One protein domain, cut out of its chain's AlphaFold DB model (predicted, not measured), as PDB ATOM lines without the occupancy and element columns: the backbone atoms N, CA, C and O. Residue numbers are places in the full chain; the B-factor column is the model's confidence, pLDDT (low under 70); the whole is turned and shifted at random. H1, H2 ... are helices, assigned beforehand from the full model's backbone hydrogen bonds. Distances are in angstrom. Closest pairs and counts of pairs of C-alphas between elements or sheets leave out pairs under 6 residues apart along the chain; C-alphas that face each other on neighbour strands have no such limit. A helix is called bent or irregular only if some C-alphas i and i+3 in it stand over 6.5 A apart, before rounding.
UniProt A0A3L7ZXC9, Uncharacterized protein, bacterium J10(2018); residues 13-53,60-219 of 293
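Overview. This is residues 13 to 53 and 60 to 219 of the 293 residues of an uncharacterized protein of bacterium J10(2018) (UniProt A0A3L7ZXC9). The domain is a long rod of helices: H8 and the bent but nearly straight H4 run side by side in opposite directions, with H1 and the hairpin of H5 and H6 packed along one half and H3 along the other. H7 packs across one end of the hairpin, and residues 60 to 67 stick out at the far end. The printed part has 201 residues, with eight named helices, H1 to H8, and no named strand: all helix. H1, H4b, H5, H6 and H8 form an up-and-down bundle, each running against the one before; the whole is loose, radius of gyration of the C-alphas 21.3 A, spanning 77 by 31 by 25 A.

Along the chain. H1, residues 13 to 28, begins at C-alpha 13 (37.992, 23.551, 18.334). H2 is residues 32 to 36 and H3 39 to 53. H4, residues 69 to 106, was assigned as one helix by its hydrogen bonds but is bent, C-alphas 79 and 82 being 7.2 A apart; its arms are H4a, 69 to 79, and H4b, 82 to 106, 35.5 A long. H5 is 114 to 135, 31.8 A; H6 141 to 161, 31.0 A; H7 163 to 173. H8, 181 to 219, 56.5 A, ends at C-alpha 219 (2.072, -17.139, 20.717).

Arrangement. H1 touches H4b, closest C-alphas Ala 23 and Phe 93, 4.8 A. H2 touches no helix. H3 touches H4a, closest C-alphas Arg 48 and Ala 69, 5.5 A. H8 touches H4b with residues 192 to 202 alone, at a shallow tilt of 15 degrees, opposite ways; C-alphas Cys 92 and Gly 195 are closest, 5.8 A. H5 and H6 form a hairpin at 7 degrees. H7 touches H5 at a steep tilt of 61 degrees, closest C-alphas Ala 114 and Val 170, 6.7 A. Every O i to N i+4 pair is within hydrogen-bond range in H2, H3, H5 and H6; H1 has 10 of 12, H4b 20 of 21, H7 5 of 7, H8 34 of 35, and H4a 2 of 7 beside 1 of 8 O i to N i+3 pairs.

Size, cuts and confidence. The C-alphas of Gly 60 and Asn 109, the farthest apart, are 78.4 A apart. Residues 54 to 59 are not printed, and C-alphas 53 and 60 are 13.3 A apart across this cut. Of the links that are printed whole, none is long. Mean pLDDT of the printed part is 71.7; 77 residues are under 70, among them 132 to 179.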
ATOM      1  N   GLN A  13      37.772  23.374  19.767       82.12
ATOM      2  CA  GLN A  13      37.992  23.551  18.334       82.12
ATOM      3  C   GLN A  13      38.462  22.268  17.623       82.12
ATOM      4  O   GLN A  13      38.011  21.988  16.511       82.12
ATOM      5  N   GLY A  14      39.290  21.440  18.274       82.69
ATOM      6  CA  GLY A  14      39.747  20.155  17.724       82.69
ATOM      7  C   GLY A  14      38.625  19.125  17.519       82.69
ATOM      8  O   GLY A  14      38.765  18.202  16.719       82.69
ATOM      9  N   PHE A  15      37.483  19.306  18.189       86.12
ATOM     10  CA  PHE A  15      36.316  18.423  18.132       86.12
ATOM     11  C   PHE A  15      35.136  19.021  17.353       86.12
ATOM     12  O   PHE A  15      34.095  18.372  17.236       86.12
ATOM     13  N   ALA A  16      35.278  20.219  16.774       85.00
ATOM     14  CA  ALA A  16      34.198  20.892  16.047       85.00
ATOM     15  C   ALA A  16      33.534  20.017  14.960       85.00
ATOM     16  O   ALA A  16      32.301  19.947  14.945       85.00
ATOM     17  N   PRO A  17      34.281  19.270  14.111       89.25
ATOM     18  CA  PRO A  17      33.663  18.390  13.114       89.25
ATOM     19  C   PRO A  17      32.802  17.285  13.740       89.25
ATOM     20  O   PRO A  17      31.742  16.942  13.216       89.25
ATOM     21  N   LEU A  18      33.235  16.747  14.883       88.12
ATOM     22  CA  LEU A  18      32.509  15.712  15.611       88.12
ATOM     23  C   LEU A  18      31.208  16.272  16.205       88.12
ATOM     24  O   LEU A  18      30.150  15.667  16.061       88.12
ATOM     25  N   ILE A  19      31.261  17.460  16.809       86.50
ATOM     26  CA  ILE A  19      30.085  18.138  17.379       86.50
ATOM     27  C   ILE A  19      29.089  18.530  16.277       86.50
ATOM     28  O   ILE A  19      27.878  18.384  16.449       86.50
ATOM     29  N   GLN A  20      29.581  18.951  15.110       89.12
ATOM     30  CA  GLN A  20      28.745  19.235  13.944       89.12
ATOM     31  C   GLN A  20      28.044  17.979  13.411       89.12
ATOM     32  O   GLN A  20      26.848  18.028  13.109       89.12
ATOM     33  N   LEU A  21      28.748  16.844  13.342       89.75
ATOM     34  CA  LEU A  21      28.142  15.556  12.999       89.75
ATOM     35  C   LEU A  21      27.017  15.194  13.981       89.75
ATOM     36  O   LEU A  21      25.946  14.754  13.556       89.75
ATOM     37  N   TRP A  22      27.225  15.427  15.280       85.25
ATOM     38  CA  TRP A  22      26.217  15.170  16.309       85.25
ATOM     39  C   TRP A  22      24.965  16.028  16.153       85.25
ATOM     40  O   TRP A  22      23.855  15.487  16.164       85.25
ATOM     41  N   ALA A  23      25.123  17.329  15.917       87.06
ATOM     42  CA  ALA A  23      23.998  18.208  15.608       87.06
ATOM     43  C   ALA A  23      23.230  17.716  14.365       87.06
ATOM     44  O   ALA A  23      21.999  17.638  14.380       87.06
ATOM     45  N   GLY A  24      23.953  17.300  13.318       89.38
ATOM     46  CA  GLY A  24      23.371  16.733  12.100       89.38
ATOM     47  C   GLY A  24      22.547  15.466  12.349       89.38
ATOM     48  O   GLY A  24      21.418  15.369  11.872       89.38
ATOM     49  N   ILE A  25      23.059  14.518  13.141       88.00
ATOM     50  CA  ILE A  25      22.326  13.293  13.510       88.00
ATOM     51  C   ILE A  25      21.048  13.629  14.285       88.00
ATOM     52  O   ILE A  25      19.997  13.050  14.014       88.00
ATOM     53  N   CYS A  26      21.105  14.587  15.213       86.69
ATOM     54  CA  CYS A  26      19.934  14.999  15.984       86.69
ATOM     55  C   CYS A  26      18.830  15.585  15.086       86.69
ATOM     56  O   CYS A  26      17.654  15.280  15.286       86.69
ATOM     57  N   LEU A  27      19.200  16.351  14.052       86.88
ATOM     58  CA  LEU A  27      18.253  16.910  13.080       86.88
ATOM     59  C   LEU A  27      17.471  15.836  12.310       86.88
ATOM     60  O   LEU A  27      16.300  16.049  11.987       86.88
ATOM     61  N   LEU A  28      18.065  14.663  12.062       86.06
ATOM     62  CA  LEU A  28      17.390  13.570  11.350       86.06
ATOM     63  C   LEU A  28      16.114  13.103  12.067       86.06
ATOM     64  O   LEU A  28      15.159  12.693  11.408       86.06
ATOM     65  N   PHE A  29      16.055  13.211  13.398       82.00
ATOM     66  CA  PHE A  29      14.886  12.810  14.189       82.00
ATOM     67  C   PHE A  29      13.700  13.781  14.088       82.00
ATOM     68  O   PHE A  29      12.592  13.435  14.497       82.00
ATOM     69  N   PHE A  30      13.890  14.973  13.521       81.62
ATOM     70  CA  PHE A  30      12.795  15.911  13.247       81.62
ATOM     71  C   PHE A  30      12.153  15.686  11.884       81.62
ATOM     72  O   PHE A  30      11.058  16.186  11.628       81.62
ATOM     73  N   TYR A  31      12.799  14.911  11.016       82.69
ATOM     74  CA  TYR A  31      12.282  14.628   9.693       82.69
ATOM     75  C   TYR A  31      11.257  13.491   9.755       82.69
ATOM     76  O   TYR A  31      11.591  12.306   9.728       82.69
ATOM     77  N   GLU A  32       9.977  13.851   9.849       73.50
ATOM     78  CA  GLU A  32       8.880  12.899  10.082       73.50
ATOM     79  C   GLU A  32       8.817  11.793   9.030       73.50
ATOM     80  O   GLU A  32       8.643  10.624   9.366       73.50
ATOM     81  N   SER A  33       9.094  12.116   7.764       77.69
ATOM     82  CA  SER A  33       9.102  11.116   6.694       77.69
ATOM     83  C   SER A  33      10.194  10.048   6.855       77.69
ATOM     84  O   SER A  33      10.048   8.955   6.310       77.69
ATOM     85  N   LEU A  34      11.287  10.333   7.578       77.44
ATOM     86  CA  LEU A  34      12.298   9.328   7.931       77.44
ATOM     87  C   LEU A  34      11.790   8.430   9.066       77.44
ATOM     88  O   LEU A  34      11.978   7.214   9.010       77.44
ATOM     89  N   LEU A  35      11.091   8.999  10.052       74.25
ATOM     90  CA  LEU A  35      10.474   8.235  11.140       74.25
ATOM     91  C   LEU A  35       9.362   7.309  10.628       74.25
ATOM     92  O   LEU A  35       9.288   6.149  11.037       74.25
ATOM     93  N   ASP A  36       8.553   7.770   9.679       73.62
ATOM     94  CA  ASP A  36       7.466   6.987   9.086       73.62
ATOM     95  C   ASP A  36       7.958   5.834   8.211       73.62
ATOM     96  O   ASP A  36       7.279   4.810   8.092       73.62
ATOM     97  N   LYS A  37       9.147   5.979   7.618       81.25
ATOM     98  CA  LYS A  37       9.835   4.931   6.848       81.25
ATOM     99  C   LYS A  37      10.758   4.068   7.709       81.25
ATOM    100  O   LYS A  37      11.426   3.179   7.183       81.25
ATOM    101  N   SER A  38      10.813   4.314   9.017       79.94
ATOM    102  CA  SER A  38      11.698   3.575   9.910       79.94
ATOM    103  C   SER A  38      11.294   2.094  10.027       79.94
ATOM    104  O   SER A  38      10.112   1.752   9.903       79.94
ATOM    105  N   PRO A  39      12.248   1.198  10.352       83.19
ATOM    106  CA  PRO A  39      11.954  -0.208  10.643       83.19
ATOM    107  C   PRO A  39      10.904  -0.393  11.744       83.19
ATOM    108  O   PRO A  39      10.135  -1.351  11.724       83.19
ATOM    109  N   PHE A  40      10.841   0.544  12.687       81.50
ATOM    110  CA  PHE A  40       9.863   0.534  13.761       81.50
ATOM    111  C   PHE A  40       8.438   0.804  13.267       81.50
ATOM    112  O   PHE A  40       7.523   0.085  13.652       81.50
ATOM    113  N   SER A  41       8.249   1.790  12.382       81.25
ATOM    114  CA  SER A  41       6.948   2.080  11.763       81.25
ATOM    115  C   SER A  41       6.420   0.860  11.001       81.25
ATOM    116  O   SER A  41       5.264   0.461  11.171       81.25
ATOM    117  N   SER A  42       7.288   0.199  10.230       87.00
ATOM    118  CA  SER A  42       6.960  -1.055   9.543       87.00
ATOM    119  C   SER A  42       6.576  -2.168  10.525       87.00
ATOM    120  O   SER A  42       5.578  -2.854  10.310       87.00
ATOM    121  N   LEU A  43       7.309  -2.314  11.633       87.12
ATOM    122  CA  LEU A  43       7.016  -3.307  12.668       87.12
ATOM    123  C   LEU A  43       5.686  -3.022  13.387       87.12
ATOM    124  O   LEU A  43       4.909  -3.944  13.615       87.12
ATOM    125  N   CYS A  44       5.375  -1.759  13.688       85.62
ATOM    126  CA  CYS A  44       4.087  -1.360  14.256       85.62
ATOM    127  C   CYS A  44       2.920  -1.712  13.323       85.62
ATOM    128  O   CYS A  44       1.906  -2.235  13.786       85.62
ATOM    129  N   LYS A  45       3.061  -1.465  12.012       87.31
ATOM    130  CA  LYS A  45       2.054  -1.855  11.010       87.31
ATOM    131  C   LYS A  45       1.874  -3.372  10.959       87.31
ATOM    132  O   LYS A  45       0.741  -3.841  10.944       87.31
ATOM    133  N   GLU A  46       2.970  -4.130  10.992       91.00
ATOM    134  CA  GLU A  46       2.919  -5.594  11.023       91.00
ATOM    135  C   GLU A  46       2.194  -6.111  12.275       91.00
ATOM    136  O   GLU A  46       1.314  -6.958  12.165       91.00
ATOM    137  N   ILE A  47       2.519  -5.589  13.463       88.50
ATOM    138  CA  ILE A  47       1.869  -5.988  14.723       88.50
ATOM    139  C   ILE A  47       0.379  -5.648  14.691       88.50
ATOM    140  O   ILE A  47      -0.437  -6.473  15.102       88.50
ATOM    141  N   ARG A  48       0.020  -4.466  14.173       87.94
ATOM    142  CA  ARG A  48      -1.380  -4.055  14.024       87.94
ATOM    143  C   ARG A  48      -2.143  -5.044  13.155       87.94
ATOM    144  O   ARG A  48      -3.203  -5.501  13.566       87.94
ATOM    145  N   GLN A  49      -1.585  -5.394  11.997       90.94
ATOM    146  CA  GLN A  49      -2.199  -6.358  11.091       90.94
ATOM    147  C   GLN A  49      -2.335  -7.732  11.758       90.94
ATOM    148  O   GLN A  49      -3.423  -8.290  11.775       90.94
ATOM    149  N   LEU A  50      -1.270  -8.234  12.394       90.88
ATOM    150  CA  LEU A  50      -1.283  -9.518  13.102       90.88
ATOM    151  C   LEU A  50      -2.360  -9.577  14.192       90.88
ATOM    152  O   LEU A  50      -3.025 -10.599  14.349       90.88
ATOM    153  N   TYR A  51      -2.523  -8.498  14.958       89.00
ATOM    154  CA  TYR A  51      -3.544  -8.421  15.996       89.00
ATOM    155  C   TYR A  51      -4.948  -8.322  15.395       89.00
ATOM    156  O   TYR A  51      -5.863  -9.001  15.850       89.00
ATOM    157  N   GLN A  52      -5.127  -7.516  14.349       89.19
ATOM    158  CA  GLN A  52      -6.413  -7.372  13.674       89.19
ATOM    159  C   GLN A  52      -6.867  -8.687  13.026       89.19
ATOM    160  O   GLN A  52      -8.026  -9.068  13.168       89.19
ATOM    161  N   ASP A  53      -5.948  -9.419  12.397       90.38
ATOM    162  CA  ASP A  53      -6.205 -10.749  11.847       90.38
ATOM    163  C   ASP A  53      -6.598 -11.736  12.954       90.38
ATOM    164  O   ASP A  53      -7.563 -12.481  12.794       90.38
ATOM    165  N   GLY A  60     -16.034 -14.616  17.212       74.75
ATOM    166  CA  GLY A  60     -17.108 -15.385  17.864       74.75
ATOM    167  C   GLY A  60     -16.713 -16.125  19.153       74.75
ATOM    168  O   GLY A  60     -17.567 -16.749  19.778       74.75
ATOM    169  N   LEU A  61     -15.432 -16.108  19.527       75.50
ATOM    170  CA  LEU A  61     -14.869 -16.827  20.679       75.50
ATOM    171  C   LEU A  61     -14.270 -15.884  21.732       75.50
ATOM    172  O   LEU A  61     -14.138 -16.267  22.892       75.50
ATOM    173  N   ILE A  62     -13.893 -14.669  21.335       77.19
ATOM    174  CA  ILE A  62     -13.371 -13.638  22.235       77.19
ATOM    175  C   ILE A  62     -14.509 -12.844  22.908       77.19
ATOM    176  O   ILE A  62     -15.593 -12.718  22.337       77.19
ATOM    177  N   PRO A  63     -14.289 -12.291  24.118       69.75
ATOM    178  CA  PRO A  63     -15.252 -11.411  24.784       69.75
ATOM    179  C   PRO A  63     -15.586 -10.173  23.940       69.75
ATOM    180  O   PRO A  63     -14.722  -9.668  23.236       69.75
ATOM    181  N   SER A  64     -16.797  -9.624  24.077       67.06
ATOM    182  CA  SER A  64     -17.247  -8.436  23.325       67.06
ATOM    183  C   SER A  64     -16.460  -7.153  23.633       67.06
ATOM    184  O   SER A  64     -16.408  -6.242  22.810       67.06
ATOM    185  N   THR A  65     -15.823  -7.069  24.802       67.75
ATOM    186  CA  THR A  65     -14.923  -5.972  25.180       67.75
ATOM    187  C   THR A  65     -13.516  -6.250  24.652       67.75
ATOM    188  O   THR A  65     -12.649  -6.751  25.375       67.75
ATOM    189  N   VAL A  66     -13.305  -5.964  23.367       70.62
ATOM    190  CA  VAL A  66     -12.019  -6.128  22.679       70.62
ATOM    191  C   VAL A  66     -11.268  -4.798  22.642       70.62
ATOM    192  O   VAL A  66     -11.830  -3.785  22.230       70.62
ATOM    193  N   ILE A  67      -9.993  -4.801  23.039       72.75
ATOM    194  CA  ILE A  67      -9.101  -3.646  22.861       72.75
ATOM    195  C   ILE A  67      -8.858  -3.484  21.361       72.75
ATOM    196  O   ILE A  67      -8.543  -4.456  20.676       72.75
ATOM    197  N   SER A  68      -9.003  -2.274  20.821       73.25
ATOM    198  CA  SER A  68      -8.790  -2.080  19.383       73.25
ATOM    199  C   SER A  68      -7.330  -2.365  18.992       73.25
ATOM    200  O   SER A  68      -6.407  -2.108  19.762       73.25
ATOM    201  N   ALA A  69      -7.088  -2.855  17.769       71.94
ATOM    202  CA  ALA A  69      -5.724  -3.057  17.251       71.94
ATOM    203  C   ALA A  69      -4.898  -1.761  17.269       71.94
ATOM    204  O   ALA A  69      -3.677  -1.766  17.446       71.94
ATOM    205  N   ASP A  70      -5.593  -0.641  17.095       69.25
ATOM    206  CA  ASP A  70      -5.031   0.684  17.230       69.25
ATOM    207  C   ASP A  70      -4.597   0.959  18.663       69.25
ATOM    208  O   ASP A  70      -3.457   1.345  18.842       69.25
ATOM    209  N   GLU A  71      -5.436   0.723  19.668       72.06
ATOM    210  CA  GLU A  71      -5.112   0.925  21.087       72.06
ATOM    211  C   GLU A  71      -4.023  -0.030  21.591       72.06
ATOM    212  O   GLU A  71      -3.149   0.397  22.339       72.06
ATOM    213  N   TYR A  72      -3.995  -1.265  21.079       71.88
ATOM    214  CA  TYR A  72      -2.886  -2.203  21.257       71.88
ATOM    215  C   TYR A  72      -1.577  -1.506  20.817       71.88
ATOM    216  O   TYR A  72      -0.694  -1.212  21.620       71.88
ATOM    217  N   VAL A  73      -1.444  -1.126  19.544       72.25
ATOM    218  CA  VAL A  73      -0.159  -0.620  19.018       72.25
ATOM    219  C   VAL A  73       0.144   0.853  19.380       72.25
ATOM    220  O   VAL A  73       1.314   1.223  19.524       72.25
ATOM    221  N   LYS A  74      -0.872   1.724  19.499       60.22
ATOM    222  CA  LYS A  74      -0.725   3.194  19.625       60.22
ATOM    223  C   LYS A  74      -0.180   3.643  20.966       60.22
ATOM    224  O   LYS A  74       0.472   4.686  20.981       60.22
ATOM    225  N   ASP A  75      -0.407   2.908  22.053       56.56
ATOM    226  CA  ASP A  75      -0.088   3.421  23.393       56.56
ATOM    227  C   ASP A  75       1.431   3.602  23.633       56.56
ATOM    228  O   ASP A  75       1.867   4.286  24.562       56.56
ATOM    229  N   HIS A  76       2.268   3.078  22.727       56.47
ATOM    230  CA  HIS A  76       3.721   3.231  22.788       56.47
ATOM    231  C   HIS A  76       4.344   4.088  21.679       56.47
ATOM    232  O   HIS A  76       5.274   4.839  21.972       56.47
ATOM    233  N   TRP A  77       3.871   4.017  20.427       61.56
ATOM    234  CA  TRP A  77       4.581   4.632  19.293       61.56
ATOM    235  C   TRP A  77       4.333   6.144  19.149       61.56
ATOM    236  O   TRP A  77       5.255   6.953  19.255       61.56
ATOM    237  N   SER A  78       3.081   6.550  18.932       61.38
ATOM    238  CA  SER A  78       2.730   7.952  18.667       61.38
ATOM    239  C   SER A  78       2.603   8.798  19.934       61.38
ATOM    240  O   SER A  78       2.900   9.987  19.902       61.38
ATOM    241  N   SER A  79       2.165   8.201  21.044       62.03
ATOM    242  CA  SER A  79       1.897   8.919  22.298       62.03
ATOM    243  C   SER A  79       3.149   9.145  23.145       62.03
ATOM    244  O   SER A  79       3.227  10.144  23.851       62.03
ATOM    245  N   ASN A  80       4.128   8.237  23.072       65.19
ATOM    246  CA  ASN A  80       5.273   8.226  23.980       65.19
ATOM    247  C   ASN A  80       6.620   8.178  23.250       65.19
ATOM    248  O   ASN A  80       7.519   8.946  23.583       65.19
ATOM    249  N   PHE A  81       6.793   7.306  22.254       71.12
ATOM    250  CA  PHE A  81       8.092   7.103  21.612       71.12
ATOM    251  C   PHE A  81       8.555   8.303  20.779       71.12
ATOM    252  O   PHE A  81       9.621   8.850  21.063       71.12
ATOM    253  N   VAL A  82       7.766   8.729  19.782       73.75
ATOM    254  CA  VAL A  82       8.160   9.829  18.882       73.75
ATOM    255  C   VAL A  82       8.392  11.133  19.655       73.75
ATOM    256  O   VAL A  82       9.448  11.737  19.458       73.75
ATOM    257  N   PRO A  83       7.497  11.553  20.575       74.94
ATOM    258  CA  PRO A  83       7.738  12.735  21.398       74.94
ATOM    259  C   PRO A  83       9.011  12.623  22.241       74.94
ATOM    260  O   PRO A  83       9.812  13.550  22.243       74.94
ATOM    261  N   THR A  84       9.258  11.476  22.887       73.69
ATOM    262  CA  THR A  84      10.451  11.284  23.734       73.69
ATOM    263  C   THR A  84      11.745  11.363  22.922       73.69
ATOM    264  O   THR A  84      12.675  12.057  23.325       73.69
ATOM    265  N   ILE A  85      11.809  10.685  21.770       77.75
ATOM    266  CA  ILE A  85      12.989  10.698  20.892       77.75
ATOM    267  C   ILE A  85      13.234  12.104  20.337       77.75
ATOM    268  O   ILE A  85      14.362  12.586  20.407       77.75
ATOM    269  N   LYS A  86      12.190  12.794  19.852       78.75
ATOM    270  CA  LYS A  86      12.304  14.187  19.389       78.75
ATOM    271  C   LYS A  86      12.769  15.113  20.513       78.75
ATOM    272  O   LYS A  86      13.576  16.001  20.272       78.75
ATOM    273  N   CYS A  87      12.312  14.890  21.741       75.56
ATOM    274  CA  CYS A  87      12.694  15.691  22.899       75.56
ATOM    275  C   CYS A  87      14.175  15.500  23.274       75.56
ATOM    276  O   CYS A  87      14.912  16.477  23.402       75.56
ATOM    277  N   MET A  88      14.641  14.248  23.343       76.38
ATOM    278  CA  MET A  88      16.061  13.924  23.549       76.38
ATOM    279  C   MET A  88      16.936  14.498  22.427       76.38
ATOM    280  O   MET A  88      17.953  15.132  22.700       76.38
ATOM    281  N   ALA A  89      16.514  14.334  21.169       82.06
ATOM    282  CA  ALA A  89      17.220  14.874  20.011       82.06
ATOM    283  C   ALA A  89      17.254  16.410  20.012       82.06
ATOM    284  O   ALA A  89      18.283  16.985  19.675       82.06
ATOM    285  N   SER A  90      16.179  17.081  20.444       78.81
ATOM    286  CA  SER A  90      16.134  18.545  20.597       78.81
ATOM    287  C   SER A  90      17.192  19.031  21.571       78.81
ATOM    288  O   SER A  90      17.975  19.912  21.236       78.81
ATOM    289  N   MET A  91      17.247  18.428  22.756       75.75
ATOM    290  CA  MET A  91      18.229  18.787  23.777       75.75
ATOM    291  C   MET A  91      19.661  18.611  23.285       75.75
ATOM    292  O   MET A  91      20.471  19.528  23.401       75.75
ATOM    293  N   CYS A  92      19.955  17.456  22.687       80.69
ATOM    294  CA  CYS A  92      21.282  17.169  22.153       80.69
ATOM    295  C   CYS A  92      21.641  18.133  21.014       80.69
ATOM    296  O   CYS A  92      22.752  18.649  20.987       80.69
ATOM    297  N   PHE A  93      20.690  18.440  20.126       84.81
ATOM    298  CA  PHE A  93      20.878  19.407  19.048       84.81
ATOM    299  C   PHE A  93      21.204  20.805  19.579       84.81
ATOM    300  O   PHE A  93      22.205  21.384  19.167       84.81
ATOM    301  N   PHE A  94      20.391  21.343  20.495       78.62
ATOM    302  CA  PHE A  94      20.609  22.681  21.047       78.62
ATOM    303  C   PHE A  94      21.916  22.765  21.829       78.62
ATOM    304  O   PHE A  94      22.638  23.749  21.696       78.62
ATOM    305  N   TYR A  95      22.252  21.720  22.585       78.31
ATOM    306  CA  TYR A  95      23.533  21.633  23.268       78.31
ATOM    307  C   TYR A  95      24.702  21.626  22.272       78.31
ATOM    308  O   TYR A  95      25.592  22.458  22.387       78.31
ATOM    309  N   SER A  96      24.682  20.782  21.234       83.88
ATOM    310  CA  SER A  96      25.739  20.765  20.211       83.88
ATOM    311  C   SER A  96      25.838  22.080  19.433       83.88
ATOM    312  O   SER A  96      26.941  22.564  19.195       83.88
ATOM    313  N   ALA A  97      24.707  22.691  19.068       80.88
ATOM    314  CA  ALA A  97      24.677  23.995  18.408       80.88
ATOM    315  C   ALA A  97      25.281  25.093  19.296       80.88
ATOM    316  O   ALA A  97      26.020  25.944  18.805       80.88
ATOM    317  N   PHE A  98      25.021  25.036  20.604       76.69
ATOM    318  CA  PHE A  98      25.654  25.916  21.573       76.69
ATOM    319  C   PHE A  98      27.162  25.684  21.621       76.69
ATOM    320  O   PHE A  98      27.902  26.632  21.410       76.69
ATOM    321  N   ILE A  99      27.646  24.448  21.788       79.44
ATOM    322  CA  ILE A  99      29.098  24.205  21.820       79.44
ATOM    323  C   ILE A  99      29.781  24.683  20.521       79.44
ATOM    324  O   ILE A  99      30.863  25.257  20.575       79.44
ATOM    325  N   LEU A 100      29.137  24.544  19.355       81.19
ATOM    326  CA  LEU A 100      29.657  25.080  18.087       81.19
ATOM    327  C   LEU A 100      29.725  26.611  18.061       81.19
ATOM    328  O   LEU A 100      30.709  27.169  17.575       81.19
ATOM    329  N   ALA A 101      28.710  27.295  18.594       74.56
ATOM    330  CA  ALA A 101      28.754  28.745  18.758       74.56
ATOM    331  C   ALA A 101      29.893  29.158  19.707       74.56
ATOM    332  O   ALA A 101      30.571  30.147  19.447       74.56
ATOM    333  N   PHE A 102      30.148  28.365  20.752       71.38
ATOM    334  CA  PHE A 102      31.226  28.584  21.720       71.38
ATOM    335  C   PHE A 102      32.613  28.375  21.111       71.38
ATOM    336  O   PHE A 102      33.491  29.201  21.334       71.38
ATOM    337  N   ILE A 103      32.794  27.360  20.261       75.31
ATOM    338  CA  ILE A 103      34.032  27.156  19.488       75.31
ATOM    339  C   ILE A 103      34.341  28.371  18.602       75.31
ATOM    340  O   ILE A 103      35.495  28.763  18.461       75.31
ATOM    341  N   GLY A 104      33.316  29.012  18.029       68.50
ATOM    342  CA  GLY A 104      33.488  30.243  17.248       68.50
ATOM    343  C   GLY A 104      34.023  31.437  18.054       68.50
ATOM    344  O   GLY A 104      34.500  32.402  17.460       68.50
ATOM    345  N   ILE A 105      33.955  31.375  19.388       66.31
ATOM    346  CA  ILE A 105      34.337  32.444  20.325       66.31
ATOM    347  C   ILE A 105      35.598  32.072  21.118       66.31
ATOM    348  O   ILE A 105      36.308  32.972  21.558       66.31
ATOM    349  N   GLU A 106      35.914  30.776  21.246       63.16
ATOM    350  CA  GLU A 106      37.098  30.214  21.928       63.16
ATOM    351  C   GLU A 106      38.422  30.848  21.440       63.16
ATOM    352  O   GLU A 106      39.382  30.943  22.196       63.16
ATOM    353  N   GLY A 107      38.456  31.390  20.213       56.53
ATOM    354  CA  GLY A 107      39.599  32.126  19.652       56.53
ATOM    355  C   GLY A 107      39.682  33.627  19.980       56.53
ATOM    356  O   GLY A 107      40.556  34.309  19.444       56.53
ATOM    357  N   ASN A 108      38.778  34.182  20.797       60.22
ATOM    358  CA  ASN A 108      38.723  35.616  21.092       60.22
ATOM    359  C   ASN A 108      39.232  35.907  22.519       60.22
ATOM    360  O   ASN A 108      38.561  35.608  23.506       60.22
ATOM    361  N   ASN A 109      40.409  36.539  22.628       54.06
ATOM    362  CA  ASN A 109      41.179  36.740  23.874       54.06
ATOM    363  C   ASN A 109      40.428  37.429  25.038       54.06
ATOM    364  O   ASN A 109      40.905  37.411  26.170       54.06
ATOM    365  N   ASN A 110      39.260  38.026  24.794       54.03
ATOM    366  CA  ASN A 110      38.489  38.763  25.800       54.03
ATOM    367  C   ASN A 110      37.664  37.877  26.759       54.03
ATOM    368  O   ASN A 110      37.035  38.418  27.664       54.03
ATOM    369  N   TYR A 111      37.645  36.547  26.585       55.53
ATOM    370  CA  TYR A 111      36.705  35.657  27.293       55.53
ATOM    371  C   TYR A 111      37.340  34.511  28.109       55.53
ATOM    372  O   TYR A 111      36.610  33.716  28.700       55.53
ATOM    373  N   GLY A 112      38.674  34.441  28.203       53.09
ATOM    374  CA  GLY A 112      39.422  33.228  28.588       53.09
ATOM    375  C   GLY A 112      39.086  32.544  29.927       53.09
ATOM    376  O   GLY A 112      39.293  31.346  30.040       53.09
ATOM    377  N   GLY A 113      38.528  33.242  30.927       57.47
ATOM    378  CA  GLY A 113      38.184  32.644  32.235       57.47
ATOM    379  C   GLY A 113      36.691  32.351  32.445       57.47
ATOM    380  O   GLY A 113      36.313  31.266  32.884       57.47
ATOM    381  N   ALA A 114      35.821  33.303  32.094       59.62
ATOM    382  CA  ALA A 114      34.364  33.150  32.210       59.62
ATOM    383  C   ALA A 114      33.806  32.078  31.250       59.62
ATOM    384  O   ALA A 114      32.754  31.492  31.504       59.62
ATOM    385  N   TYR A 115      34.546  31.812  30.171       66.31
ATOM    386  CA  TYR A 115      34.279  30.784  29.172       66.31
ATOM    387  C   TYR A 115      34.116  29.380  29.778       66.31
ATOM    388  O   TYR A 115      33.047  28.776  29.660       66.31
ATOM    389  N   TYR A 116      35.139  28.879  30.474       68.62
ATOM    390  CA  TYR A 116      35.132  27.522  31.029       68.62
ATOM    391  C   TYR A 116      34.138  27.360  32.184       68.62
ATOM    392  O   TYR A 116      33.479  26.325  32.281       68.62
ATOM    393  N   CYS A 117      33.944  28.408  32.989       65.88
ATOM    394  CA  CYS A 117      32.954  28.420  34.068       65.88
ATOM    395  C   CYS A 117      31.521  28.246  33.515       65.88
ATOM    396  O   CYS A 117      30.760  27.394  33.981       65.88
ATOM    397  N   ALA A 118      31.158  28.989  32.460       67.12
ATOM    398  CA  ALA A 118      29.846  28.869  31.819       67.12
ATOM    399  C   ALA A 118      29.636  27.486  31.180       67.12
ATOM    400  O   ALA A 118      28.565  26.885  31.321       67.12
ATOM    401  N   LEU A 119      30.672  26.956  30.523       73.44
ATOM    402  CA  LEU A 119      30.661  25.627  29.918       73.44
ATOM    403  C   LEU A 119      30.496  24.516  30.972       73.44
ATOM    404  O   LEU A 119      29.729  23.577  30.764       73.44
ATOM    405  N   GLN A 120      31.134  24.642  32.137       71.81
ATOM    406  CA  GLN A 120      31.000  23.690  33.244       71.81
ATOM    407  C   GLN A 120      29.569  23.654  33.816       71.81
ATOM    408  O   GLN A 120      29.013  22.571  34.040       71.81
ATOM    409  N   VAL A 121      28.935  24.814  34.027       69.38
ATOM    410  CA  VAL A 121      27.541  24.899  34.513       69.38
ATOM    411  C   VAL A 121      26.577  24.260  33.513       69.38
ATOM    412  O   VAL A 121      25.756  23.415  33.874       69.38
ATOM    413  N   MET A 122      26.723  24.617  32.239       71.56
ATOM    414  CA  MET A 122      25.999  24.033  31.111       71.56
ATOM    415  C   MET A 122      26.105  22.505  31.080       71.56
ATOM    416  O   MET A 122      25.091  21.804  31.045       71.56
ATOM    417  N   ASN A 123      27.333  21.993  31.141       73.00
ATOM    418  CA  ASN A 123      27.620  20.567  31.154       73.00
ATOM    419  C   ASN A 123      26.919  19.867  32.317       73.00
ATOM    420  O   ASN A 123      26.276  18.843  32.112       73.00
ATOM    421  N   THR A 124      26.975  20.453  33.513       71.06
ATOM    422  CA  THR A 124      26.332  19.910  34.717       71.06
ATOM    423  C   THR A 124      24.815  19.821  34.556       71.06
ATOM    424  O   THR A 124      24.218  18.794  34.874       71.06
ATOM    425  N   ILE A 125      24.176  20.862  34.011       71.44
ATOM    426  CA  ILE A 125      22.725  20.883  33.765       71.44
ATOM    427  C   ILE A 125      22.326  19.797  32.762       71.44
ATOM    428  O   ILE A 125      21.374  19.050  33.004       71.44
ATOM    429  N   VAL A 126      23.055  19.684  31.648       71.81
ATOM    430  CA  VAL A 126      22.787  18.658  30.633       71.81
ATOM    431  C   VAL A 126      23.023  17.264  31.204       71.81
ATOM    432  O   VAL A 126      22.218  16.371  30.966       71.81
ATOM    433  N   TRP A 127      24.045  17.062  32.030       71.12
ATOM    434  CA  TRP A 127      24.297  15.766  32.657       71.12
ATOM    435  C   TRP A 127      23.226  15.367  33.675       71.12
ATOM    436  O   TRP A 127      22.766  14.226  33.669       71.12
ATOM    437  N   LEU A 128      22.771  16.307  34.509       71.56
ATOM    438  CA  LEU A 128      21.630  16.096  35.404       71.56
ATOM    439  C   LEU A 128      20.366  15.749  34.613       71.56
ATOM    440  O   LEU A 128      19.588  14.893  35.036       71.56
ATOM    441  N   TYR A 129      20.185  16.358  33.440       69.75
ATOM    442  CA  TYR A 129      19.127  15.979  32.515       69.75
ATOM    443  C   TYR A 129      19.298  14.545  31.991       69.75
ATOM    444  O   TYR A 129      18.347  13.770  32.068       69.75
ATOM    445  N   LEU A 130      20.485  14.172  31.499       68.38
ATOM    446  CA  LEU A 130      20.763  12.822  30.997       68.38
ATOM    447  C   LEU A 130      20.516  11.768  32.092       68.38
ATOM    448  O   LEU A 130      19.851  10.764  31.841       68.38
ATOM    449  N   LEU A 131      20.954  12.025  33.328       70.44
ATOM    450  CA  LEU A 131      20.654  11.182  34.490       70.44
ATOM    451  C   LEU A 131      19.155  11.115  34.789       70.44
ATOM    452  O   LEU A 131      18.605  10.029  34.968       70.44
ATOM    453  N   GLY A 132      18.476  12.262  34.807       66.56
ATOM    454  CA  GLY A 132      17.031  12.335  34.998       66.56
ATOM    455  C   GLY A 132      16.262  11.569  33.918       66.56
ATOM    456  O   GLY A 132      15.268  10.920  34.224       66.56
ATOM    457  N   ALA A 133      16.750  11.569  32.677       65.12
ATOM    458  CA  ALA A 133      16.186  10.809  31.565       65.12
ATOM    459  C   ALA A 133      16.308   9.297  31.741       65.12
ATOM    460  O   ALA A 133      15.394   8.560  31.367       65.12
ATOM    461  N   ILE A 134      17.405   8.840  32.343       65.81
ATOM    462  CA  ILE A 134      17.604   7.432  32.693       65.81
ATOM    463  C   ILE A 134      16.694   7.044  33.867       65.81
ATOM    464  O   ILE A 134      16.015   6.019  33.810       65.81
ATOM    465  N   ILE A 135      16.654   7.860  34.925       65.31
ATOM    466  CA  ILE A 135      15.937   7.546  36.173       65.31
ATOM    467  C   ILE A 135      14.418   7.643  35.982       65.31
ATOM    468  O   ILE A 135      13.679   6.731  36.349       65.31
ATOM    469  N   PHE A 136      13.934   8.723  35.369       62.12
ATOM    470  CA  PHE A 136      12.507   9.008  35.198       62.12
ATOM    471  C   PHE A 136      11.949   8.523  33.855       62.12
ATOM    472  O   PHE A 136      10.925   9.033  33.394       62.12
ATOM    473  N   TYR A 137      12.566   7.496  33.257       56.94
ATOM    474  CA  TYR A 137      12.265   6.962  31.919       56.94
ATOM    475  C   TYR A 137      10.790   6.576  31.657       56.94
ATOM    476  O   TYR A 137      10.423   6.302  30.512       56.94
ATOM    477  N   LYS A 138       9.943   6.539  32.697       53.28
ATOM    478  CA  LYS A 138       8.528   6.126  32.665       53.28
ATOM    479  C   LYS A 138       7.505   7.224  32.966       53.28
ATOM    480  O   LYS A 138       6.310   6.972  32.835       53.28
ATOM    481  N   VAL A 139       7.907   8.415  33.410       51.91
ATOM    482  CA  VAL A 139       6.957   9.353  34.041       51.91
ATOM    483  C   VAL A 139       6.512  10.443  33.059       51.91
ATOM    484  O   VAL A 139       7.346  11.140  32.499       51.91
ATOM    485  N   LYS A 140       5.201  10.687  32.892       46.22
ATOM    486  CA  LYS A 140       4.668  11.843  32.121       46.22
ATOM    487  C   LYS A 140       5.232  13.199  32.592       46.22
ATOM    488  O   LYS A 140       5.407  14.104  31.782       46.22
ATOM    489  N   VAL A 141       5.587  13.303  33.878       48.69
ATOM    490  CA  VAL A 141       6.281  14.446  34.512       48.69
ATOM    491  C   VAL A 141       7.610  14.781  33.816       48.69
ATOM    492  O   VAL A 141       8.019  15.940  33.792       48.69
ATOM    493  N   PHE A 142       8.241  13.794  33.172       53.06
ATOM    494  CA  PHE A 142       9.483  13.951  32.425       53.06
ATOM    495  C   PHE A 142       9.368  15.015  31.321       53.06
ATOM    496  O   PHE A 142      10.240  15.862  31.207       53.06
ATOM    497  N   HIS A 143       8.260  15.073  30.573       53.12
ATOM    498  CA  HIS A 143       8.113  16.037  29.470       53.12
ATOM    499  C   HIS A 143       8.021  17.500  29.953       53.12
ATOM    500  O   HIS A 143       8.561  18.403  29.309       53.12
ATOM    501  N   GLY A 144       7.385  17.732  31.108       56.62
ATOM    502  CA  GLY A 144       7.309  19.054  31.738       56.62
ATOM    503  C   GLY A 144       8.656  19.503  32.305       56.62
ATOM    504  O   GLY A 144       9.078  20.631  32.070       56.62
ATOM    505  N   PHE A 145       9.375  18.594  32.971       57.88
ATOM    506  CA  PHE A 145      10.721  18.856  33.489       57.88
ATOM    507  C   PHE A 145      11.720  19.170  32.363       57.88
ATOM    508  O   PHE A 145      12.520  20.094  32.484       57.88
ATOM    509  N   ILE A 146      11.628  18.471  31.228       57.31
ATOM    510  CA  ILE A 146      12.510  18.693  30.074       57.31
ATOM    511  C   ILE A 146      12.305  20.057  29.437       57.31
ATOM    512  O   ILE A 146      13.280  20.747  29.159       57.31
ATOM    513  N   SER A 147      11.050  20.448  29.215       55.50
ATOM    514  CA  SER A 147      10.735  21.743  28.608       55.50
ATOM    515  C   SER A 147      11.320  22.890  29.441       55.50
ATOM    516  O   SER A 147      11.868  23.838  28.886       55.50
ATOM    517  N   SER A 148      11.307  22.754  30.771       58.09
ATOM    518  CA  SER A 148      11.943  23.702  31.688       58.09
ATOM    519  C   SER A 148      13.470  23.714  31.585       58.09
ATOM    520  O   SER A 148      14.052  24.791  31.612       58.09
ATOM    521  N   ILE A 149      14.141  22.566  31.421       61.66
ATOM    522  CA  ILE A 149      15.607  22.536  31.250       61.66
ATOM    523  C   ILE A 149      16.015  23.110  29.890       61.66
ATOM    524  O   ILE A 149      16.964  23.886  29.843       61.66
ATOM    525  N   VAL A 150      15.294  22.795  28.804       56.53
ATOM    526  CA  VAL A 150      15.535  23.396  27.476       56.53
ATOM    527  C   VAL A 150      15.453  24.918  27.587       56.53
ATOM    528  O   VAL A 150      16.354  25.620  27.138       56.53
ATOM    529  N   MET A 151      14.398  25.430  28.232       58.62
ATOM    530  CA  MET A 151      14.213  26.864  28.454       58.62
ATOM    531  C   MET A 151      15.317  27.468  29.324       58.62
ATOM    532  O   MET A 151      15.825  28.532  28.985       58.62
ATOM    533  N   SER A 152      15.730  26.794  30.401       59.62
ATOM    534  CA  SER A 152      16.848  27.242  31.239       59.62
ATOM    535  C   SER A 152      18.155  27.305  30.457       59.62
ATOM    536  O   SER A 152      18.861  28.300  30.556       59.62
ATOM    537  N   VAL A 153      18.458  26.294  29.635       57.94
ATOM    538  CA  VAL A 153      19.631  26.304  28.753       57.94
ATOM    539  C   VAL A 153      19.533  27.479  27.789       57.94
ATOM    540  O   VAL A 153      20.433  28.303  27.797       57.94
ATOM    541  N   VAL A 154      18.428  27.639  27.051       57.69
ATOM    542  CA  VAL A 154      18.214  28.760  26.111       57.69
ATOM    543  C   VAL A 154      18.357  30.129  26.787       57.69
ATOM    544  O   VAL A 154      18.969  31.029  26.213       57.69
ATOM    545  N   LEU A 155      17.844  30.294  28.009       62.91
ATOM    546  CA  LEU A 155      18.012  31.517  28.797       62.91
ATOM    547  C   LEU A 155      19.482  31.753  29.166       62.91
ATOM    548  O   LEU A 155      19.958  32.875  29.022       62.91
ATOM    549  N   LEU A 156      20.219  30.711  29.567       59.72
ATOM    550  CA  LEU A 156      21.664  30.797  29.805       59.72
ATOM    551  C   LEU A 156      22.417  31.228  28.541       59.72
ATOM    552  O   LEU A 156      23.284  32.093  28.634       59.72
ATOM    553  N   ILE A 157      22.046  30.701  27.365       55.00
ATOM    554  CA  ILE A 157      22.597  31.147  26.074       55.00
ATOM    555  C   ILE A 157      22.333  32.640  25.889       55.00
ATOM    556  O   ILE A 157      23.263  33.420  25.699       55.00
ATOM    557  N   TYR A 158      21.070  33.053  25.982       59.50
ATOM    558  CA  TYR A 158      20.673  34.441  25.774       59.50
ATOM    559  C   TYR A 158      21.438  35.402  26.696       59.50
ATOM    560  O   TYR A 158      21.962  36.412  26.230       59.50
ATOM    561  N   PHE A 159      21.565  35.068  27.983       59.59
ATOM    562  CA  PHE A 159      22.264  35.903  28.959       59.59
ATOM    563  C   PHE A 159      23.788  35.888  28.807       59.59
ATOM    564  O   PHE A 159      24.411  36.924  29.033       59.59
ATOM    565  N   HIS A 160      24.388  34.775  28.373       54.12
ATOM    566  CA  HIS A 160      25.829  34.696  28.112       54.12
ATOM    567  C   HIS A 160      26.254  35.590  26.934       54.12
ATOM    568  O   HIS A 160      27.287  36.255  26.992       54.12
ATOM    569  N   PHE A 161      25.431  35.662  25.882       53.59
ATOM    570  CA  PHE A 161      25.692  36.505  24.710       53.59
ATOM    571  C   PHE A 161      25.298  37.983  24.905       53.59
ATOM    572  O   PHE A 161      25.789  38.848  24.175       53.59
ATOM    573  N   HIS A 162      24.462  38.313  25.898       57.00
ATOM    574  CA  HIS A 162      24.126  39.698  26.244       57.00
ATOM    575  C   HIS A 162      25.121  40.277  27.272       57.00
ATOM    576  O   HIS A 162      24.992  40.105  28.484       57.00
ATOM    577  N   PHE A 163      26.097  41.040  26.770       47.06
ATOM    578  CA  PHE A 163      27.265  41.577  27.498       47.06
ATOM    579  C   PHE A 163      26.960  42.278  28.843       47.06
ATOM    580  O   PHE A 163      27.774  42.235  29.759       47.06
ATOM    581  N   ALA A 164      25.787  42.907  28.993       43.88
ATOM    582  CA  ALA A 164      25.405  43.642  30.203       43.88
ATOM    583  C   ALA A 164      24.993  42.747  31.392       43.88
ATOM    584  O   ALA A 164      25.017  43.210  32.527       43.88
ATOM    585  N   ILE A 165      24.619  41.486  31.145       45.91
ATOM    586  CA  ILE A 165      24.170  40.536  32.182       45.91
ATOM    587  C   ILE A 165      25.269  39.515  32.507       45.91
ATOM    588  O   ILE A 165      25.299  38.975  33.612       45.91
ATOM    589  N   ASN A 166      26.218  39.314  31.587       43.44
ATOM    590  CA  ASN A 166      27.310  38.356  31.734       43.44
ATOM    591  C   ASN A 166      28.136  38.606  33.009       43.44
ATOM    592  O   ASN A 166      28.341  37.676  33.770       43.44
ATOM    593  N   ASN A 167      28.497  39.855  33.336       45.69
ATOM    594  CA  ASN A 167      29.259  40.141  34.564       45.69
ATOM    595  C   ASN A 167      28.481  39.789  35.846       45.69
ATOM    596  O   ASN A 167      29.019  39.149  36.738       45.69
ATOM    597  N   THR A 168      27.193  40.131  35.934       45.81
ATOM    598  CA  THR A 168      26.383  39.871  37.140       45.81
ATOM    599  C   THR A 168      26.054  38.388  37.317       45.81
ATOM    600  O   THR A 168      25.916  37.904  38.436       45.81
ATOM    601  N   PHE A 169      25.900  37.666  36.210       44.72
ATOM    602  CA  PHE A 169      25.495  36.266  36.210       44.72
ATOM    603  C   PHE A 169      26.695  35.318  36.365       44.72
ATOM    604  O   PHE A 169      26.595  34.325  37.084       44.72
ATOM    605  N   VAL A 170      27.843  35.659  35.763       47.97
ATOM    606  CA  VAL A 170      29.134  34.980  35.964       47.97
ATOM    607  C   VAL A 170      29.566  35.096  37.425       47.97
ATOM    608  O   VAL A 170      29.906  34.080  38.017       47.97
ATOM    609  N   ASP A 171      29.437  36.266  38.056       51.06
ATOM    610  CA  ASP A 171      29.771  36.426  39.480       51.06
ATOM    611  C   ASP A 171      28.829  35.642  40.419       51.06
ATOM    612  O   ASP A 171      29.242  35.210  41.494       51.06
ATOM    613  N   PHE A 172      27.566  35.424  40.028       49.97
ATOM    614  CA  PHE A 172      26.575  34.714  40.850       49.97
ATOM    615  C   PHE A 172      26.629  33.182  40.692       49.97
ATOM    616  O   PHE A 172      26.248  32.456  41.610       49.97
ATOM    617  N   LEU A 173      27.086  32.679  39.538       47.12
ATOM    618  CA  LEU A 173      27.198  31.242  39.246       47.12
ATOM    619  C   LEU A 173      28.624  30.694  39.293       47.12
ATOM    620  O   LEU A 173      28.776  29.474  39.404       47.12
ATOM    621  N   CYS A 174      29.662  31.532  39.209       50.28
ATOM    622  CA  CYS A 174      31.032  31.046  39.308       50.28
ATOM    623  C   CYS A 174      31.369  30.668  40.749       50.28
ATOM    624  O   CYS A 174      31.897  31.447  41.534       50.28
ATOM    625  N   LEU A 175      31.162  29.388  41.041       47.44
ATOM    626  CA  LEU A 175      31.743  28.666  42.172       47.44
ATOM    627  C   LEU A 175      33.259  28.398  41.988       47.44
ATOM    628  O   LEU A 175      33.829  27.582  42.709       47.44
ATOM    629  N   GLY A 176      33.911  29.073  41.032       48.12
ATOM    630  CA  GLY A 176      35.242  28.736  40.519       48.12
ATOM    631  C   GLY A 176      35.207  27.597  39.490       48.12
ATOM    632  O   GLY A 176      34.221  26.864  39.392       48.12
ATOM    633  N   ASN A 177      36.287  27.441  38.717       56.72
ATOM    634  CA  ASN A 177      36.488  26.236  37.908       56.72
ATOM    635  C   ASN A 177      36.872  25.102  38.863       56.72
ATOM    636  O   ASN A 177      37.908  25.165  39.523       56.72
ATOM    637  N   VAL A 178      36.007  24.094  38.977       61.44
ATOM    638  CA  VAL A 178      36.271  22.909  39.821       61.44
ATOM    639  C   VAL A 178      37.143  21.901  39.067       61.44
ATOM    640  O   VAL A 178      37.791  21.064  39.689       61.44
ATOM    641  N   TRP A 179      37.146  21.994  37.737       63.28
ATOM    642  CA  TRP A 179      37.850  21.112  36.815       63.28
ATOM    643  C   TRP A 179      38.842  21.892  35.962       63.28
ATOM    644  O   TRP A 179      38.629  23.074  35.674       63.28
ATOM    645  N   ASP A 180      39.894  21.202  35.532       77.31
ATOM    646  CA  ASP A 180      40.863  21.760  34.595       77.31
ATOM    647  C   ASP A 180      40.229  21.938  33.205       77.31
ATOM    648  O   ASP A 180      39.316  21.212  32.806       77.31
ATOM    649  N   GLU A 181      40.734  22.892  32.422       74.94
ATOM    650  CA  GLU A 181      40.208  23.233  31.089       74.94
ATOM    651  C   GLU A 181      40.083  22.010  30.165       74.94
ATOM    652  O   GLU A 181      39.041  21.778  29.545       74.94
ATOM    653  N   SER A 182      41.113  21.160  30.148       78.25
ATOM    654  CA  SER A 182      41.116  19.909  29.385       78.25
ATOM    655  C   SER A 182      40.050  18.917  29.869       78.25
ATOM    656  O   SER A 182      39.452  18.216  29.052       78.25
ATOM    657  N   GLU A 183      39.769  18.859  31.175       77.50
ATOM    658  CA  GLU A 183      38.716  18.000  31.731       77.50
ATOM    659  C   GLU A 183      37.329  18.494  31.312       77.50
ATOM    660  O   GLU A 183      36.476  17.691  30.929       77.50
ATOM    661  N   ILE A 184      37.120  19.814  31.302       75.19
ATOM    662  CA  ILE A 184      35.876  20.438  30.837       75.19
ATOM    663  C   ILE A 184      35.651  20.134  29.350       75.19
ATOM    664  O   ILE A 184      34.542  19.742  28.969       75.19
ATOM    665  N   THR A 185      36.682  20.243  28.509       79.81
ATOM    666  CA  THR A 185      36.606  19.879  27.084       79.81
ATOM    667  C   THR A 185      36.245  18.405  26.901       79.81
ATOM    668  O   THR A 185      35.294  18.081  26.185       79.81
ATOM    669  N   ILE A 186      36.948  17.500  27.588       82.12
ATOM    670  CA  ILE A 186      36.683  16.057  27.525       82.12
ATOM    671  C   ILE A 186      35.241  15.758  27.953       82.12
ATOM    672  O   ILE A 186      34.511  15.056  27.248       82.12
ATOM    673  N   TYR A 187      34.796  16.333  29.069       79.62
ATOM    674  CA  TYR A 187      33.448  16.138  29.587       79.62
ATOM    675  C   TYR A 187      32.372  16.654  28.625       79.62
ATOM    676  O   TYR A 187      31.342  16.004  28.433       79.62
ATOM    677  N   THR A 188      32.624  17.783  27.963       81.50
ATOM    678  CA  THR A 188      31.742  18.351  26.933       81.50
ATOM    679  C   THR A 188      31.564  17.385  25.762       81.50
ATOM    680  O   THR A 188      30.439  17.096  25.339       81.50
ATOM    681  N   VAL A 189      32.670  16.822  25.263       83.62
ATOM    682  CA  VAL A 189      32.643  15.840  24.172       83.62
ATOM    683  C   VAL A 189      31.890  14.583  24.607       83.62
ATOM    684  O   VAL A 189      30.988  14.137  23.895       83.62
ATOM    685  N   PHE A 190      32.171  14.044  25.798       81.75
ATOM    686  CA  PHE A 190      31.438  12.892  26.334       81.75
ATOM    687  C   PHE A 190      29.944  13.165  26.500       81.75
ATOM    688  O   PHE A 190      29.135  12.285  26.215       81.75
ATOM    689  N   THR A 191      29.563  14.374  26.906       78.94
ATOM    690  CA  THR A 191      28.157  14.766  27.050       78.94
ATOM    691  C   THR A 191      27.454  14.813  25.689       78.94
ATOM    692  O   THR A 191      26.341  14.298  25.560       78.94
ATOM    693  N   CYS A 192      28.125  15.321  24.644       78.38
ATOM    694  CA  CYS A 192      27.612  15.279  23.270       78.38
ATOM    695  C   CYS A 192      27.375  13.835  22.787       78.38
ATOM    696  O   CYS A 192      26.332  13.535  22.207       78.38
ATOM    697  N   ILE A 193      28.313  12.922  23.063       82.81
ATOM    698  CA  ILE A 193      28.208  11.501  22.685       82.81
ATOM    699  C   ILE A 193      27.132  10.782  23.514       82.81
ATOM    700  O   ILE A 193      26.359   9.975  22.989       82.81
ATOM    701  N   GLY A 194      27.061  11.084  24.811       78.38
ATOM    702  CA  GLY A 194      26.140  10.469  25.765       78.38
ATOM    703  C   GLY A 194      24.678  10.623  25.351       78.38
ATOM    704  O   GLY A 194      23.912   9.665  25.443       78.38
ATOM    705  N   GLY A 195      24.311  11.778  24.788       75.50
ATOM    706  CA  GLY A 195      22.979  12.011  24.231       75.50
ATOM    707  C   GLY A 195      22.566  10.987  23.169       75.50
ATOM    708  O   GLY A 195      21.440  10.488  23.171       75.50
ATOM    709  N   ILE A 196      23.496  10.583  22.305       80.00
ATOM    710  CA  ILE A 196      23.228   9.609  21.241       80.00
ATOM    711  C   ILE A 196      23.185   8.192  21.771       80.00
ATOM    712  O   ILE A 196      22.330   7.418  21.346       80.00
ATOM    713  N   LEU A 197      24.037   7.859  22.738       82.38
ATOM    714  CA  LEU A 197      23.944   6.575  23.425       82.38
ATOM    715  C   LEU A 197      22.576   6.405  24.099       82.38
ATOM    716  O   LEU A 197      21.999   5.321  24.024       82.38
ATOM    717  N   LEU A 198      22.009   7.472  24.673       78.44
ATOM    718  CA  LEU A 198      20.655   7.438  25.230       78.44
ATOM    719  C   LEU A 198      19.576   7.278  24.163       78.44
ATOM    720  O   LEU A 198      18.671   6.462  24.345       78.44
ATOM    721  N   ILE A 199      19.674   8.000  23.042       80.94
ATOM    722  CA  ILE A 199      18.746   7.829  21.916       80.94
ATOM    723  C   ILE A 199      18.811   6.381  21.413       80.94
ATOM    724  O   ILE A 199      17.782   5.712  21.347       80.94
ATOM    725  N   CYS A 200      20.005   5.851  21.145       83.19
ATOM    726  CA  CYS A 200      20.219   4.466  20.723       83.19
ATOM    727  C   CYS A 200      19.685   3.454  21.746       83.19
ATOM    728  O   CYS A 200      18.994   2.508  21.370       83.19
ATOM    729  N   GLY A 201      19.940   3.668  23.039       80.94
ATOM    730  CA  GLY A 201      19.401   2.835  24.112       80.94
ATOM    731  C   GLY A 201      17.872   2.852  24.139       80.94
ATOM    732  O   GLY A 201      17.234   1.802  24.230       80.94
ATOM    733  N   ARG A 202      17.256   4.025  23.965       77.19
ATOM    734  CA  ARG A 202      15.797   4.168  23.901       77.19
ATOM    735  C   ARG A 202      15.206   3.494  22.666       77.19
ATOM    736  O   ARG A 202      14.167   2.834  22.777       77.19
ATOM    737  N   LEU A 203      15.859   3.627  21.513       81.50
ATOM    738  CA  LEU A 203      15.506   2.922  20.283       81.50
ATOM    739  C   LEU A 203      15.556   1.402  20.501       81.50
ATOM    740  O   LEU A 203      14.592   0.713  20.176       81.50
ATOM    741  N   LEU A 204      16.619   0.888  21.127       82.81
ATOM    742  CA  LEU A 204      16.781  -0.538  21.414       82.81
ATOM    743  C   LEU A 204      15.691  -1.071  22.353       82.81
ATOM    744  O   LEU A 204      15.056  -2.077  22.042       82.81
ATOM    745  N   VAL A 205      15.430  -0.393  23.473       78.56
ATOM    746  CA  VAL A 205      14.370  -0.794  24.416       78.56
ATOM    747  C   VAL A 205      13.013  -0.831  23.717       78.56
ATOM    748  O   VAL A 205      12.259  -1.791  23.861       78.56
ATOM    749  N   SER A 206      12.713   0.185  22.911       77.00
ATOM    750  CA  SER A 206      11.446   0.264  22.180       77.00
ATOM    751  C   SER A 206      11.330  -0.840  21.128       77.00
ATOM    752  O   SER A 206      10.267  -1.436  20.971       77.00
ATOM    753  N   TRP A 207      12.432  -1.172  20.454       82.25
ATOM    754  CA  TRP A 207      12.489  -2.286  19.514       82.25
ATOM    755  C   TRP A 207      12.196  -3.616  20.209       82.25
ATOM    756  O   TRP A 207      11.358  -4.380  19.737       82.25
ATOM    757  N   LEU A 208      12.833  -3.873  21.355       82.44
ATOM    758  CA  LEU A 208      12.601  -5.080  22.149       82.44
ATOM    759  C   LEU A 208      11.138  -5.189  22.591       82.44
ATOM    760  O   LEU A 208      10.547  -6.258  22.466       82.44
ATOM    761  N   ILE A 209      10.530  -4.080  23.024       79.56
ATOM    762  CA  ILE A 209       9.107  -4.032  23.384       79.56
ATOM    763  C   ILE A 209       8.228  -4.443  22.195       79.56
ATOM    764  O   ILE A 209       7.376  -5.320  22.345       79.56
ATOM    765  N   LEU A 210       8.451  -3.870  21.008       82.69
ATOM    766  CA  LEU A 210       7.690  -4.227  19.805       82.69
ATOM    767  C   LEU A 210       7.905  -5.696  19.401       82.69
ATOM    768  O   LEU A 210       6.956  -6.384  19.028       82.69
ATOM    769  N   GLN A 211       9.127  -6.221  19.519       85.81
ATOM    770  CA  GLN A 211       9.399  -7.637  19.256       85.81
ATOM    771  C   GLN A 211       8.666  -8.554  20.242       85.81
ATOM    772  O   GLN A 211       8.073  -9.555  19.833       85.81
ATOM    773  N   CYS A 212       8.635  -8.196  21.528       83.94
ATOM    774  CA  CYS A 212       7.865  -8.921  22.535       83.94
ATOM    775  C   CYS A 212       6.363  -8.905  22.227       83.94
ATOM    776  O   CYS A 212       5.721  -9.948  22.340       83.94
ATOM    777  N   GLN A 213       5.809  -7.770  21.789       82.31
ATOM    778  CA  GLN A 213       4.408  -7.673  21.359       82.31
ATOM    779  C   GLN A 213       4.123  -8.598  20.179       82.31
ATOM    780  O   GLN A 213       3.224  -9.435  20.244       82.31
ATOM    781  N   LYS A 214       4.943  -8.521  19.125       88.38
ATOM    782  CA  LYS A 214       4.835  -9.390  17.949       88.38
ATOM    783  C   LYS A 214       4.860 -10.869  18.329       88.38
ATOM    784  O   LYS A 214       4.035 -11.652  17.856       88.38
ATOM    785  N   TRP A 215       5.800 -11.261  19.187       87.75
ATOM    786  CA  TRP A 215       5.903 -12.634  19.674       87.75
ATOM    787  C   TRP A 215       4.687 -13.034  20.515       87.75
ATOM    788  O   TRP A 215       4.170 -14.138  20.355       87.75
ATOM    789  N   SER A 216       4.183 -12.126  21.352       85.31
ATOM    790  CA  SER A 216       2.995 -12.349  22.173       85.31
ATOM    791  C   SER A 216       1.751 -12.609  21.322       85.31
ATOM    792  O   SER A 216       1.086 -13.617  21.559       85.31
ATOM    793  N   VAL A 217       1.493 -11.797  20.286       87.69
ATOM    794  CA  VAL A 217       0.373 -12.008  19.344       87.69
ATOM    795  C   VAL A 217       0.491 -13.365  18.642       87.69
ATOM    796  O   VAL A 217      -0.480 -14.113  18.542       87.69
ATOM    797  N   ARG A 218       1.690 -13.738  18.179       90.00
ATOM    798  CA  ARG A 218       1.903 -15.037  17.515       90.00
ATOM    799  C   ARG A 218       1.686 -16.215  18.464       90.00
ATOM    800  O   ARG A 218       1.047 -17.193  18.085       90.00
ATOM    801  N   SER A 219       2.195 -16.107  19.686       87.06
ATOM    802  CA  SER A 219       2.072 -17.139  20.717       87.06
ATOM    803  C   SER A 219       0.615 -17.342  21.141       87.06
ATOM    804  O   SER A 219       0.132 -18.475  21.173       87.06
TER     805      SER A 219